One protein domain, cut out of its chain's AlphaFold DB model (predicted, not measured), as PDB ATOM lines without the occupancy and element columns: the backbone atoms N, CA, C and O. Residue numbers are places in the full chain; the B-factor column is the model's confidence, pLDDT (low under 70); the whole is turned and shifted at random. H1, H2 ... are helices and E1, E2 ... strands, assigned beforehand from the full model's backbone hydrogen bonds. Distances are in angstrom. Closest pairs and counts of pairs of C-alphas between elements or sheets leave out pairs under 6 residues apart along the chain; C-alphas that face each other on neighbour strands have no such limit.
ATOM      1  N   PRO A 577     -49.431  15.163 -40.024       50.72
ATOM      2  CA  PRO A 577     -48.850  16.089 -41.012       50.72
ATOM      3  C   PRO A 577     -47.953  15.429 -42.072       50.72
ATOM      4  O   PRO A 577     -47.853  15.919 -43.194       50.72
ATOM      5  N   THR A 578     -47.318  14.297 -41.744       58.47
ATOM      6  CA  THR A 578     -46.513  13.509 -42.695       58.47
ATOM      7  C   THR A 578     -47.323  12.701 -43.710       58.47
ATOM      8  O   THR A 578     -46.743  12.271 -44.702       58.47
ATOM      9  N   LEU A 579     -48.623  12.470 -43.488       58.12
ATOM     10  CA  LEU A 579     -49.497  11.861 -44.495       58.12
ATOM     11  C   LEU A 579     -49.996  12.928 -45.470       58.12
ATOM     12  O   LEU A 579     -49.701  12.812 -46.653       58.12
ATOM     13  N   ARG A 580     -50.607  14.004 -44.952       61.84
ATOM     14  CA  ARG A 580     -51.120  15.143 -45.737       61.84
ATOM     15  C   ARG A 580     -50.095  15.657 -46.757       61.84
ATOM     16  O   ARG A 580     -50.282  15.509 -47.960       61.84
ATOM     17  N   ARG A 581     -48.908  16.071 -46.291       62.47
ATOM     18  CA  ARG A 581     -47.809  16.558 -47.157       62.47
ATOM     19  C   ARG A 581     -47.286  15.546 -48.193       62.47
ATOM     20  O   ARG A 581     -46.537  15.934 -49.084       62.47
ATOM     21  N   GLN A 582     -47.603  14.256 -48.065       61.41
ATOM     22  CA  GLN A 582     -47.231  13.214 -49.035       61.41
ATOM     23  C   GLN A 582     -48.377  12.850 -49.986       61.41
ATOM     24  O   GLN A 582     -48.104  12.383 -51.087       61.41
ATOM     25  N   LEU A 583     -49.622  13.125 -49.590       64.06
ATOM     26  CA  LEU A 583     -50.801  13.158 -50.455       64.06
ATOM     27  C   LEU A 583     -50.907  14.472 -51.255       64.06
ATOM     28  O   LEU A 583     -51.860  14.659 -51.990       64.06
ATOM     29  N   GLY A 584     -49.931  15.375 -51.133       63.75
ATOM     30  CA  GLY A 584     -49.928  16.676 -51.808       63.75
ATOM     31  C   GLY A 584     -50.681  17.774 -51.050       63.75
ATOM     32  O   GLY A 584     -50.423  18.944 -51.309       63.75
ATOM     33  N   GLU A 585     -51.511  17.422 -50.062       72.06
ATOM     34  CA  GLU A 585     -52.216  18.368 -49.189       72.06
ATOM     35  C   GLU A 585     -51.243  19.349 -48.504       72.06
ATOM     36  O   GLU A 585     -50.446  18.971 -47.629       72.06
ATOM     37  N   SER A 586     -51.345  20.630 -48.861       71.75
ATOM     38  CA  SER A 586     -50.722  21.744 -48.152       71.75
ATOM     39  C   SER A 586     -51.786  22.505 -47.361       71.75
ATOM     40  O   SER A 586     -52.840  22.881 -47.866       71.75
ATOM     41  N   VAL A 587     -51.517  22.714 -46.074       75.38
ATOM     42  CA  VAL A 587     -52.381  23.511 -45.200       75.38
ATOM     43  C   VAL A 587     -51.875  24.946 -45.247       75.38
ATOM     44  O   VAL A 587     -50.728  25.194 -44.864       75.38
ATOM     45  N   VAL A 588     -52.706  25.860 -45.742       81.75
ATOM     46  CA  VAL A 588     -52.468  27.305 -45.680       81.75
ATOM     47  C   VAL A 588     -52.923  27.787 -44.310       81.75
ATOM     48  O   VAL A 588     -54.034  27.472 -43.876       81.75
ATOM     49  N   TYR A 589     -52.052  28.530 -43.635       86.00
ATOM     50  CA  TYR A 589     -52.343  29.125 -42.339       86.00
ATOM     51  C   TYR A 589     -52.438  30.640 -42.483       86.00
ATOM     52  O   TYR A 589     -51.504  31.256 -42.999       86.00
ATOM     53  N   ARG A 590     -53.525  31.226 -41.978       83.19
ATOM     54  CA  ARG A 590     -53.622  32.667 -41.735       83.19
ATOM     55  C   ARG A 590     -53.201  32.923 -40.295       83.19
ATOM     56  O   ARG A 590     -53.548  32.156 -39.403       83.19
ATOM     57  N   TYR A 591     -52.448  33.990 -40.067       84.50
ATOM     58  CA  TYR A 591     -52.114  34.422 -38.715       84.50
ATOM     59  C   TYR A 591     -53.123  35.476 -38.270       84.50
ATOM     60  O   TYR A 591     -53.114  36.591 -38.785       84.50
ATOM     61  N   VAL A 592     -53.989  35.112 -37.327       82.19
ATOM     62  CA  VAL A 592     -54.940  36.023 -36.676       82.19
ATOM     63  C   VAL A 592     -54.477  36.191 -35.235       82.19
ATOM     64  O   VAL A 592     -54.235  35.207 -34.540       82.19
ATOM     65  N   ASN A 593     -54.269  37.436 -34.796       83.25
ATOM     66  CA  ASN A 593     -53.801  37.772 -33.442       83.25
ATOM     67  C   ASN A 593     -52.551  36.969 -32.999       83.25
ATOM     68  O   ASN A 593     -52.434  36.529 -31.858       83.25
ATOM     69  N   GLY A 594     -51.621  36.733 -33.934       86.50
ATOM     70  CA  GLY A 594     -50.388  35.962 -33.716       86.50
ATOM     71  C   GLY A 594     -50.552  34.433 -33.684       86.50
ATOM     72  O   GLY A 594     -49.549  33.718 -33.645       86.50
ATOM     73  N   LEU A 595     -51.778  33.905 -33.749       76.38
ATOM     74  CA  LEU A 595     -52.060  32.469 -33.764       76.38
ATOM     75  C   LEU A 595     -52.264  31.948 -35.203       76.38
ATOM     76  O   LEU A 595     -52.949  32.595 -35.994       76.38
ATOM     77  N   PRO A 596     -51.685  30.785 -35.569       79.12
ATOM     78  CA  PRO A 596     -51.860  30.189 -36.892       79.12
ATOM     79  C   PRO A 596     -53.190  29.429 -36.988       79.12
ATOM     80  O   PRO A 596     -53.293  28.268 -36.576       79.12
ATOM     81  N   GLU A 597     -54.191  30.065 -37.580       84.69
ATOM     82  CA  GLU A 597     -55.476  29.460 -37.928       84.69
ATOM     83  C   GLU A 597     -55.404  28.795 -39.309       84.69
ATOM     84  O   GLU A 597     -54.607  29.186 -40.163       84.69
ATOM     85  N   VAL A 598     -56.204  27.751 -39.546       81.31
ATOM     86  CA  VAL A 598     -56.224  27.052 -40.842       81.31
ATOM     87  C   VAL A 598     -57.172  27.780 -41.788       81.31
ATOM     88  O   VAL A 598     -58.383  27.663 -41.652       81.31
ATOM     89  N   GLU A 599     -56.614  28.497 -42.762       81.88
ATOM     90  CA  GLU A 599     -57.387  29.278 -43.733       81.88
ATOM     91  C   GLU A 599     -57.984  28.389 -44.830       81.88
ATOM     92  O   GLU A 599     -59.144  28.537 -45.199       81.88
ATOM     93  N   ARG A 600     -57.187  27.455 -45.370       76.31
ATOM     94  CA  ARG A 600     -57.639  26.463 -46.360       76.31
ATOM     95  C   ARG A 600     -56.695  25.269 -46.445       76.31
ATOM     96  O   ARG A 600     -55.483  25.396 -46.261       76.31
ATOM     97  N   VAL A 601     -57.242  24.102 -46.777       77.81
ATOM     98  CA  VAL A 601     -56.457  22.915 -47.148       77.81
ATOM     99  C   VAL A 601     -56.435  22.823 -48.670       77.81
ATOM    100  O   VAL A 601     -57.438  22.486 -49.293       77.81
ATOM    101  N   ILE A 602     -55.290  23.132 -49.274       74.69
ATOM    102  CA  ILE A 602     -55.080  22.957 -50.710       74.69
ATOM    103  C   ILE A 602     -54.751  21.484 -50.948       74.69
ATOM    104  O   ILE A 602     -53.675  21.003 -50.588       74.69
ATOM    105  N   HIS A 603     -55.682  20.764 -51.570       66.88
ATOM    106  CA  HIS A 603     -55.492  19.388 -52.021       66.88
ATOM    107  C   HIS A 603     -54.554  19.361 -53.240       66.88
ATOM    108  O   HIS A 603     -54.992  19.327 -54.387       66.88
ATOM    109  N   GLY A 604     -53.240  19.422 -53.005       63.12
ATOM    110  CA  GLY A 604     -52.255  19.274 -54.076       63.12
ATOM    111  C   GLY A 604     -52.307  17.875 -54.695       63.12
ATOM    112  O   GLY A 604     -52.587  16.897 -54.004       63.12
ATOM    113  N   LYS A 605     -51.991  17.759 -55.992       61.00
ATOM    114  CA  LYS A 605     -51.924  16.461 -56.684       61.00
ATOM    115  C   LYS A 605     -50.952  15.524 -55.949       61.00
ATOM    116  O   LYS A 605     -49.785  15.876 -55.737       61.00
ATOM    117  N   VAL A 606     -51.429  14.336 -55.556       62.81
ATOM    118  CA  VAL A 606     -50.600  13.313 -54.898       62.81
ATOM    119  C   VAL A 606     -49.407  13.010 -55.799       62.81
ATOM    120  O   VAL A 606     -49.570  12.745 -56.989       62.81
ATOM    121  N   LYS A 607     -48.190  13.033 -55.250       63.94
ATOM    122  CA  LYS A 607     -47.000  12.729 -56.049       63.94
ATOM    123  C   LYS A 607     -47.009  11.246 -56.408       63.94
ATOM    124  O   LYS A 607     -46.725  10.416 -55.555       63.94
ATOM    125  N   GLU A 608     -47.258  10.941 -57.674       68.44
ATOM    126  CA  GLU A 608     -47.219   9.621 -58.329       68.44
ATOM    127  C   GLU A 608     -46.073   8.705 -57.846       68.44
ATOM    128  O   GLU A 608     -46.273   7.536 -57.527       68.44
ATOM    129  N   LYS A 609     -44.872   9.260 -57.629       76.56
ATOM    130  CA  LYS A 609     -43.713   8.542 -57.055       76.56
ATOM    131  C   LYS A 609     -43.933   7.992 -55.631       76.56
ATOM    132  O   LYS A 609     -43.092   7.253 -55.127       76.56
ATOM    133  N   VAL A 610     -45.016   8.369 -54.951       76.25
ATOM    134  CA  VAL A 610     -45.477   7.822 -53.662       76.25
ATOM    135  C   VAL A 610     -46.460   6.669 -53.875       76.25
ATOM    136  O   VAL A 610     -46.429   5.728 -53.088       76.25
ATOM    137  N   PHE A 611     -47.265   6.710 -54.937       80.25
ATOM    138  CA  PHE A 611     -48.160   5.635 -55.366       80.25
ATOM    139  C   PHE A 611     -47.376   4.423 -55.880       80.25
ATOM    140  O   PHE A 611     -47.483   3.336 -55.310       80.25
ATOM    141  N   LEU A 612     -46.455   4.646 -56.825       80.69
ATOM    142  CA  LEU A 612     -45.540   3.623 -57.348       80.69
ATOM    143  C   LEU A 612     -44.745   2.917 -56.230       80.69
ATOM    144  O   LEU A 612     -44.600   1.701 -56.227       80.69
ATOM    145  N   ARG A 613     -44.305   3.655 -55.198       82.94
ATOM    146  CA  ARG A 613     -43.567   3.120 -54.028       82.94
ATOM    147  C   ARG A 613     -44.352   2.156 -53.128       82.94
ATOM    148  O   ARG A 613     -43.768   1.626 -52.177       82.94
ATOM    149  N   TYR A 614     -45.652   2.006 -53.352       82.69
ATOM    150  CA  TYR A 614     -46.521   1.093 -52.611       82.69
ATOM    151  C   TYR A 614     -47.335   0.165 -53.530       82.69
ATOM    152  O   TYR A 614     -48.050  -0.669 -52.987       82.69
ATOM    153  N   GLY A 615     -47.224   0.287 -54.862       85.19
ATOM    154  CA  GLY A 615     -48.011  -0.500 -55.822       85.19
ATOM    155  C   GLY A 615     -49.503  -0.152 -55.818       85.19
ATOM    156  O   GLY A 615     -50.338  -1.046 -55.810       85.19
ATOM    157  N   VAL A 616     -49.860   1.136 -55.717       85.38
ATOM    158  CA  VAL A 616     -51.257   1.558 -55.503       85.38
ATOM    159  C   VAL A 616     -51.638   2.766 -56.349       85.38
ATOM    160  O   VAL A 616     -50.975   3.787 -56.235       85.38
ATOM    161  N   ALA A 617     -52.761   2.706 -57.073       78.88
ATOM    162  CA  ALA A 617     -53.307   3.840 -57.829       78.88
ATOM    163  C   ALA A 617     -53.919   4.961 -56.952       78.88
ATOM    164  O   ALA A 617     -53.670   6.139 -57.192       78.88
ATOM    165  N   ASN A 618     -54.702   4.609 -55.919       82.88
ATOM    166  CA  ASN A 618     -55.592   5.551 -55.218       82.88
ATOM    167  C   ASN A 618     -55.146   5.934 -53.791       82.88
ATOM    168  O   ASN A 618     -54.587   5.134 -53.034       82.88
ATOM    169  N   SER A 619     -55.457   7.170 -53.380       80.50
ATOM    170  CA  SER A 619     -55.058   7.776 -52.092       80.50
ATOM    171  C   SER A 619     -55.505   6.973 -50.862       80.50
ATOM    172  O   SER A 619     -54.708   6.756 -49.946       80.50
ATOM    173  N   ALA A 620     -56.744   6.472 -50.860       83.06
ATOM    174  CA  ALA A 620     -57.288   5.637 -49.789       83.06
ATOM    175  C   ALA A 620     -56.512   4.315 -49.633       83.06
ATOM    176  O   ALA A 620     -56.064   3.967 -48.536       83.06
ATOM    177  N   ALA A 621     -56.256   3.617 -50.741       85.31
ATOM    178  CA  ALA A 621     -55.494   2.374 -50.731       85.31
ATOM    179  C   ALA A 621     -54.014   2.603 -50.348       85.31
ATOM    180  O   ALA A 621     -53.417   1.754 -49.688       85.31
ATOM    181  N   LEU A 622     -53.427   3.774 -50.642       86.38
ATOM    182  CA  LEU A 622     -52.087   4.149 -50.164       86.38
ATOM    183  C   LEU A 622     -52.062   4.311 -48.632       86.38
ATOM    184  O   LEU A 622     -51.070   3.956 -47.986       86.38
ATOM    185  N   VAL A 623     -53.145   4.807 -48.024       87.25
ATOM    186  CA  VAL A 623     -53.299   4.845 -46.559       87.25
ATOM    187  C   VAL A 623     -53.392   3.428 -45.983       87.25
ATOM    188  O   VAL A 623     -52.708   3.149 -44.992       87.25
ATOM    189  N   GLU A 624     -54.128   2.506 -46.611       88.62
ATOM    190  CA  GLU A 624     -54.174   1.105 -46.161       88.62
ATOM    191  C   GLU A 624     -52.861   0.348 -46.370       88.62
ATOM    192  O   GLU A 624     -52.376  -0.284 -45.434       88.62
ATOM    193  N   ALA A 625     -52.187   0.480 -47.514       89.19
ATOM    194  CA  ALA A 625     -50.857  -0.100 -47.728       89.19
ATOM    195  C   ALA A 625     -49.854   0.374 -46.653       89.19
ATOM    196  O   ALA A 625     -49.020  -0.390 -46.159       89.19
ATOM    197  N   ARG A 626     -49.985   1.627 -46.192       88.50
ATOM    198  CA  ARG A 626     -49.215   2.174 -45.062       88.50
ATOM    199  C   ARG A 626     -49.650   1.622 -43.700       88.50
ATOM    200  O   ARG A 626     -48.783   1.445 -42.843       88.50
ATOM    201  N   ARG A 627     -50.938   1.335 -43.477       91.25
ATOM    202  CA  ARG A 627     -51.445   0.657 -42.266       91.25
ATOM    203  C   ARG A 627     -50.991  -0.808 -42.223       91.25
ATOM    204  O   ARG A 627     -50.405  -1.213 -41.220       91.25
ATOM    205  N   ARG A 628     -51.148  -1.570 -43.313       92.56
ATOM    206  CA  ARG A 628     -50.630  -2.943 -43.501       92.56
ATOM    207  C   ARG A 628     -49.118  -3.014 -43.241       92.56
ATOM    208  O   ARG A 628     -48.684  -3.721 -42.333       92.56
ATOM    209  N   ARG A 629     -48.311  -2.174 -43.906       91.94
ATOM    210  CA  ARG A 629     -46.844  -2.130 -43.710       91.94
ATOM    211  C   ARG A 629     -46.422  -1.747 -42.283       91.94
ATOM    212  O   ARG A 629     -45.368  -2.185 -41.828       91.94
ATOM    213  N   ARG A 630     -47.220  -0.957 -41.547       92.38
ATOM    214  CA  ARG A 630     -46.990  -0.696 -40.110       92.38
ATOM    215  C   ARG A 630     -47.280  -1.929 -39.252       92.38
ATOM    216  O   ARG A 630     -46.423  -2.271 -38.442       92.38
ATOM    217  N   ARG A 631     -48.424  -2.599 -39.460       94.56
ATOM    218  CA  ARG A 631     -48.795  -3.850 -38.767       94.56
ATOM    219  C   ARG A 631     -47.700  -4.913 -38.940       94.56
ATOM    220  O   ARG A 631     -47.153  -5.387 -37.948       94.56
ATOM    221  N   PHE A 632     -47.266  -5.161 -40.179       96.06
ATOM    222  CA  PHE A 632     -46.171  -6.090 -40.495       96.06
ATOM    223  C   PHE A 632     -44.839  -5.725 -39.810       96.06
ATOM    224  O   PHE A 632     -44.180  -6.579 -39.217       96.06
ATOM    225  N   LEU A 633     -44.438  -4.447 -39.826       95.12
ATOM    226  CA  LEU A 633     -43.206  -4.004 -39.157       95.12
ATOM    227  C   LEU A 633     -43.278  -4.084 -37.625       95.12
ATOM    228  O   LEU A 633     -42.231  -4.174 -36.984       95.12
ATOM    229  N   GLU A 634     -44.469  -4.044 -37.027       96.50
ATOM    230  CA  GLU A 634     -44.655  -4.291 -35.597       96.50
ATOM    231  C   GLU A 634     -44.611  -5.789 -35.274       96.50
ATOM    232  O   GLU A 634     -43.861  -6.190 -34.384       96.50
ATOM    233  N   TYR A 635     -45.312  -6.623 -36.047       97.12
ATOM    234  CA  TYR A 635     -45.244  -8.083 -35.944       97.12
ATOM    235  C   TYR A 635     -43.796  -8.590 -36.065       97.12
ATOM    236  O   TYR A 635     -43.285  -9.252 -35.163       97.12
ATOM    237  N   ARG A 636     -43.049  -8.141 -37.086       97.19
ATOM    238  CA  ARG A 636     -41.626  -8.481 -37.274       97.19
ATOM    239  C   ARG A 636     -40.730  -8.022 -36.110       97.19
ATOM    240  O   ARG A 636     -39.662  -8.594 -35.904       97.19
ATOM    241  N   ARG A 637     -41.135  -7.007 -35.331       97.31
ATOM    242  CA  ARG A 637     -40.448  -6.612 -34.082       97.31
ATOM    243  C   ARG A 637     -40.831  -7.508 -32.907       97.31
ATOM    244  O   ARG A 637     -39.938  -7.852 -32.143       97.31
ATOM    245  N   LYS A 638     -42.106  -7.897 -32.781       97.88
ATOM    246  CA  LYS A 638     -42.589  -8.858 -31.775       97.88
ATOM    247  C   LYS A 638     -41.894 -10.214 -31.951       97.88
ATOM    248  O   LYS A 638     -41.243 -10.669 -31.018       97.88
ATOM    249  N   MET A 639     -41.858 -10.763 -33.167       96.31
ATOM    250  CA  MET A 639     -41.142 -12.015 -33.468       96.31
ATOM    251  C   MET A 639     -39.637 -11.921 -33.166       96.31
ATOM    252  O   MET A 639     -39.087 -12.779 -32.478       96.31
ATOM    253  N   LYS A 640     -38.965 -10.828 -33.562       97.19
ATOM    254  CA  LYS A 640     -37.549 -10.594 -33.204       97.19
ATOM    255  C   LYS A 640     -37.310 -10.330 -31.711       97.19
ATOM    256  O   LYS A 640     -36.160 -10.405 -31.280       97.19
ATOM    257  N   LYS A 641     -38.344 -10.004 -30.928       97.69
ATOM    258  CA  LYS A 641     -38.270  -9.929 -29.463       97.69
ATOM    259  C   LYS A 641     -38.370 -11.336 -28.864       97.69
ATOM    260  O   LYS A 641     -37.437 -11.742 -28.179       97.69
ATOM    261  N   LEU A 642     -39.392 -12.106 -29.245       97.44
ATOM    262  CA  LEU A 642     -39.598 -13.491 -28.799       97.44
ATOM    263  C   LEU A 642     -38.397 -14.396 -29.119       97.44
ATOM    264  O   LEU A 642     -37.946 -15.142 -28.257       97.44
ATOM    265  N   GLN A 643     -37.797 -14.274 -30.309       96.25
ATOM    266  CA  GLN A 643     -36.564 -14.996 -30.662       96.25
ATOM    267  C   GLN A 643     -35.387 -14.663 -29.728       96.25
ATOM    268  O   GLN A 643     -34.591 -15.539 -29.396       96.25
ATOM    269  N   ARG A 644     -35.265 -13.407 -29.274       96.12
ATOM    270  CA  ARG A 644     -34.230 -13.011 -28.304       96.12
ATOM    271  C   ARG A 644     -34.539 -13.546 -26.914       96.12
ATOM    272  O   ARG A 644     -33.623 -14.011 -26.254       96.12
ATOM    273  N   GLU A 645     -35.800 -13.509 -26.496       96.31
ATOM    274  CA  GLU A 645     -36.246 -14.032 -25.200       96.31
ATOM    275  C   GLU A 645     -36.071 -15.563 -25.127       96.31
ATOM    276  O   GLU A 645     -35.529 -16.054 -24.141       96.31
ATOM    277  N   ARG A 646     -36.364 -16.307 -26.208       95.56
ATOM    278  CA  ARG A 646     -36.057 -17.747 -26.333       95.56
ATOM    279  C   ARG A 646     -34.552 -18.027 -26.269       95.56
ATOM    280  O   ARG A 646     -34.129 -18.903 -25.522       95.56
ATOM    281  N   ASN A 647     -33.733 -17.273 -27.004       95.38
ATOM    282  CA  ASN A 647     -32.274 -17.457 -27.002       95.38
ATOM    283  C   ASN A 647     -31.626 -17.076 -25.659       95.38
ATOM    284  O   ASN A 647     -30.630 -17.672 -25.262       95.38
ATOM    285  N   GLU A 648     -32.189 -16.099 -24.951       95.56
ATOM    286  CA  GLU A 648     -31.774 -15.695 -23.607       95.56
ATOM    287  C   GLU A 648     -32.182 -16.740 -22.554       95.56
ATOM    288  O   GLU A 648     -31.369 -17.106 -21.709       95.56
ATOM    289  N   ALA A 649     -33.392 -17.301 -22.644       94.00
ATOM    290  CA  ALA A 649     -33.818 -18.418 -21.801       94.00
ATOM    291  C   ALA A 649     -32.942 -19.666 -22.019       94.00
ATOM    292  O   ALA A 649     -32.521 -20.294 -21.053       94.00
ATOM    293  N   LEU A 650     -32.585 -19.982 -23.271       92.81
ATOM    294  CA  LEU A 650     -31.646 -21.064 -23.596       92.81
ATOM    295  C   LEU A 650     -30.224 -20.812 -23.072       92.81
ATOM    296  O   LEU A 650     -29.520 -21.770 -22.772       92.81
ATOM    297  N   ARG A 651     -29.793 -19.552 -22.932       89.69
ATOM    298  CA  ARG A 651     -28.514 -19.215 -22.280       89.69
ATOM    299  C   ARG A 651     -28.558 -19.430 -20.773       89.69
ATOM    300  O   ARG A 651     -27.591 -19.940 -20.235       89.69
ATOM    301  N   ARG A 652     -29.669 -19.085 -20.116       89.00
ATOM    302  CA  ARG A 652     -29.866 -19.298 -18.669       89.00
ATOM    303  C   ARG A 652     -30.124 -20.761 -18.299       89.00
ATOM    304  O   ARG A 652     -29.872 -21.145 -17.172       89.00
ATOM    305  N   ARG A 653     -30.624 -21.568 -19.243       83.50
ATOM    306  CA  ARG A 653     -30.822 -23.023 -19.097       83.50
ATOM    307  C   ARG A 653     -29.607 -23.870 -19.485       83.50
ATOM    308  O   ARG A 653     -29.690 -25.090 -19.412       83.50
ATOM    309  N   ARG A 654     -28.500 -23.266 -19.927       76.56
ATOM    310  CA  ARG A 654     -27.212 -23.967 -19.980       76.56
ATOM    311  C   ARG A 654     -26.573 -23.817 -18.600       76.56
ATOM    312  O   ARG A 654     -26.311 -22.670 -18.240       76.56
ATOM    313  N   PRO A 655     -26.324 -24.913 -17.857       61.12
ATOM    314  CA  PRO A 655     -25.531 -24.848 -16.636       61.12
ATOM    315  C   PRO A 655     -24.198 -24.168 -16.930       61.12
ATOM    316  O   PRO A 655     -23.653 -24.313 -18.035       61.12
TER     317      PRO A 655
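This is residues 577 to 655 of the 666 residues of an uncharacterized protein of Trichinella nativa (UniProt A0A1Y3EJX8). A long straight helix, H3, and a narrow two-stranded hairpin, E1 and E2, are the two arms of a wide, open V, with the short helix H2 at the corner where the chain turns from the one arm to the other. The very short helix H1 lies inside the V, near the foot of the hairpin, and residues 630 to 655, most of them in H3, stick out free of the rest. The printed part has 79 residues with three named helices and two named strands, in the order H1, E1, E2, H2, H3; the one sheet is antiparallel, in the order E1, E2, and the class is mixed, helices and strands. The whole is extended, with a radius of gyration of the C-alphas of 21.6 A, and flat, with spans of 70 by 38 by 15 A.

The sheet consists of E1, residues 586 to 592, and E2, residues 595 to 602, which form a hairpin joined by a tight link of 2 residues. They are antiparallel, with 147 degrees between their directions. The C-alphas of residues 587 and 601 face each other at 4.6 A, and so do those of residues 591 and 596, also at 4.6 A. N 586 and O 602, at 2.9 A, and N 597 and O 590, at 2.8 A, are among the backbone pairs within hydrogen-bond range. H1, residues 577 to 580, comes before E1, and the closest C-alphas of the two are those of Arg 580 and Ser 586, 7.0 A apart. H1 and E2 are apart. H2, residues 608 to 614, follows E2 after a tight link of 5 residues. H3, residues 619 to 652, touches H2 with residues 619 to 625 alone; the closest C-alphas are those of Tyr 614 and Ala 625, 6.6 A apart. H2 and H3 run the same way at a steep tilt of 36 degrees, only just past shallow. H1 and H3 are apart, but only just, with their closest C-alphas at 8.2 A. H3 is also apart from E1 and from E2. In H3, 29 of 30 pairs of O i and N i+4 are within hydrogen-bond range; in H2 this holds for 1 of 3, beside 2 of 4 pairs of O i and N i+3. H1 is too short for a pair of O i and N i+4.

E1 begins at C-alpha 586, at (-50.722, 21.744, -48.152), and is 18.8 A long from first to last C-alpha. E2 is 19.7 A long, and H2 measures 10.3 A. H1, with 4 residues, measures 5.3 A and begins at C-alpha 577, at (-48.850, 16.089, -41.012). H3 has 34 residues and is 49.8 A long; it ends at C-alpha 652, at (-29.866, -19.298, -18.669).

The two C-alphas farthest apart are those of Asn 593, between E1 and E2, and Pro 655, the last printed residue, at 70.7 A. Without residues 630 to 655, which stand free and of which 630 to 652 belong to H3, the body has 53 residues and spans 44 by 20 by 13 A. The printed part has no cut, and the four links between named elements are tight. The mean pLDDT of the printed part is 82.2, and that of H3 is 93. The model's confidence is low, under 70, at residues 577 to 584, of which 577 to 580 belong to H1, at residues 603 to 608, and at residue 655.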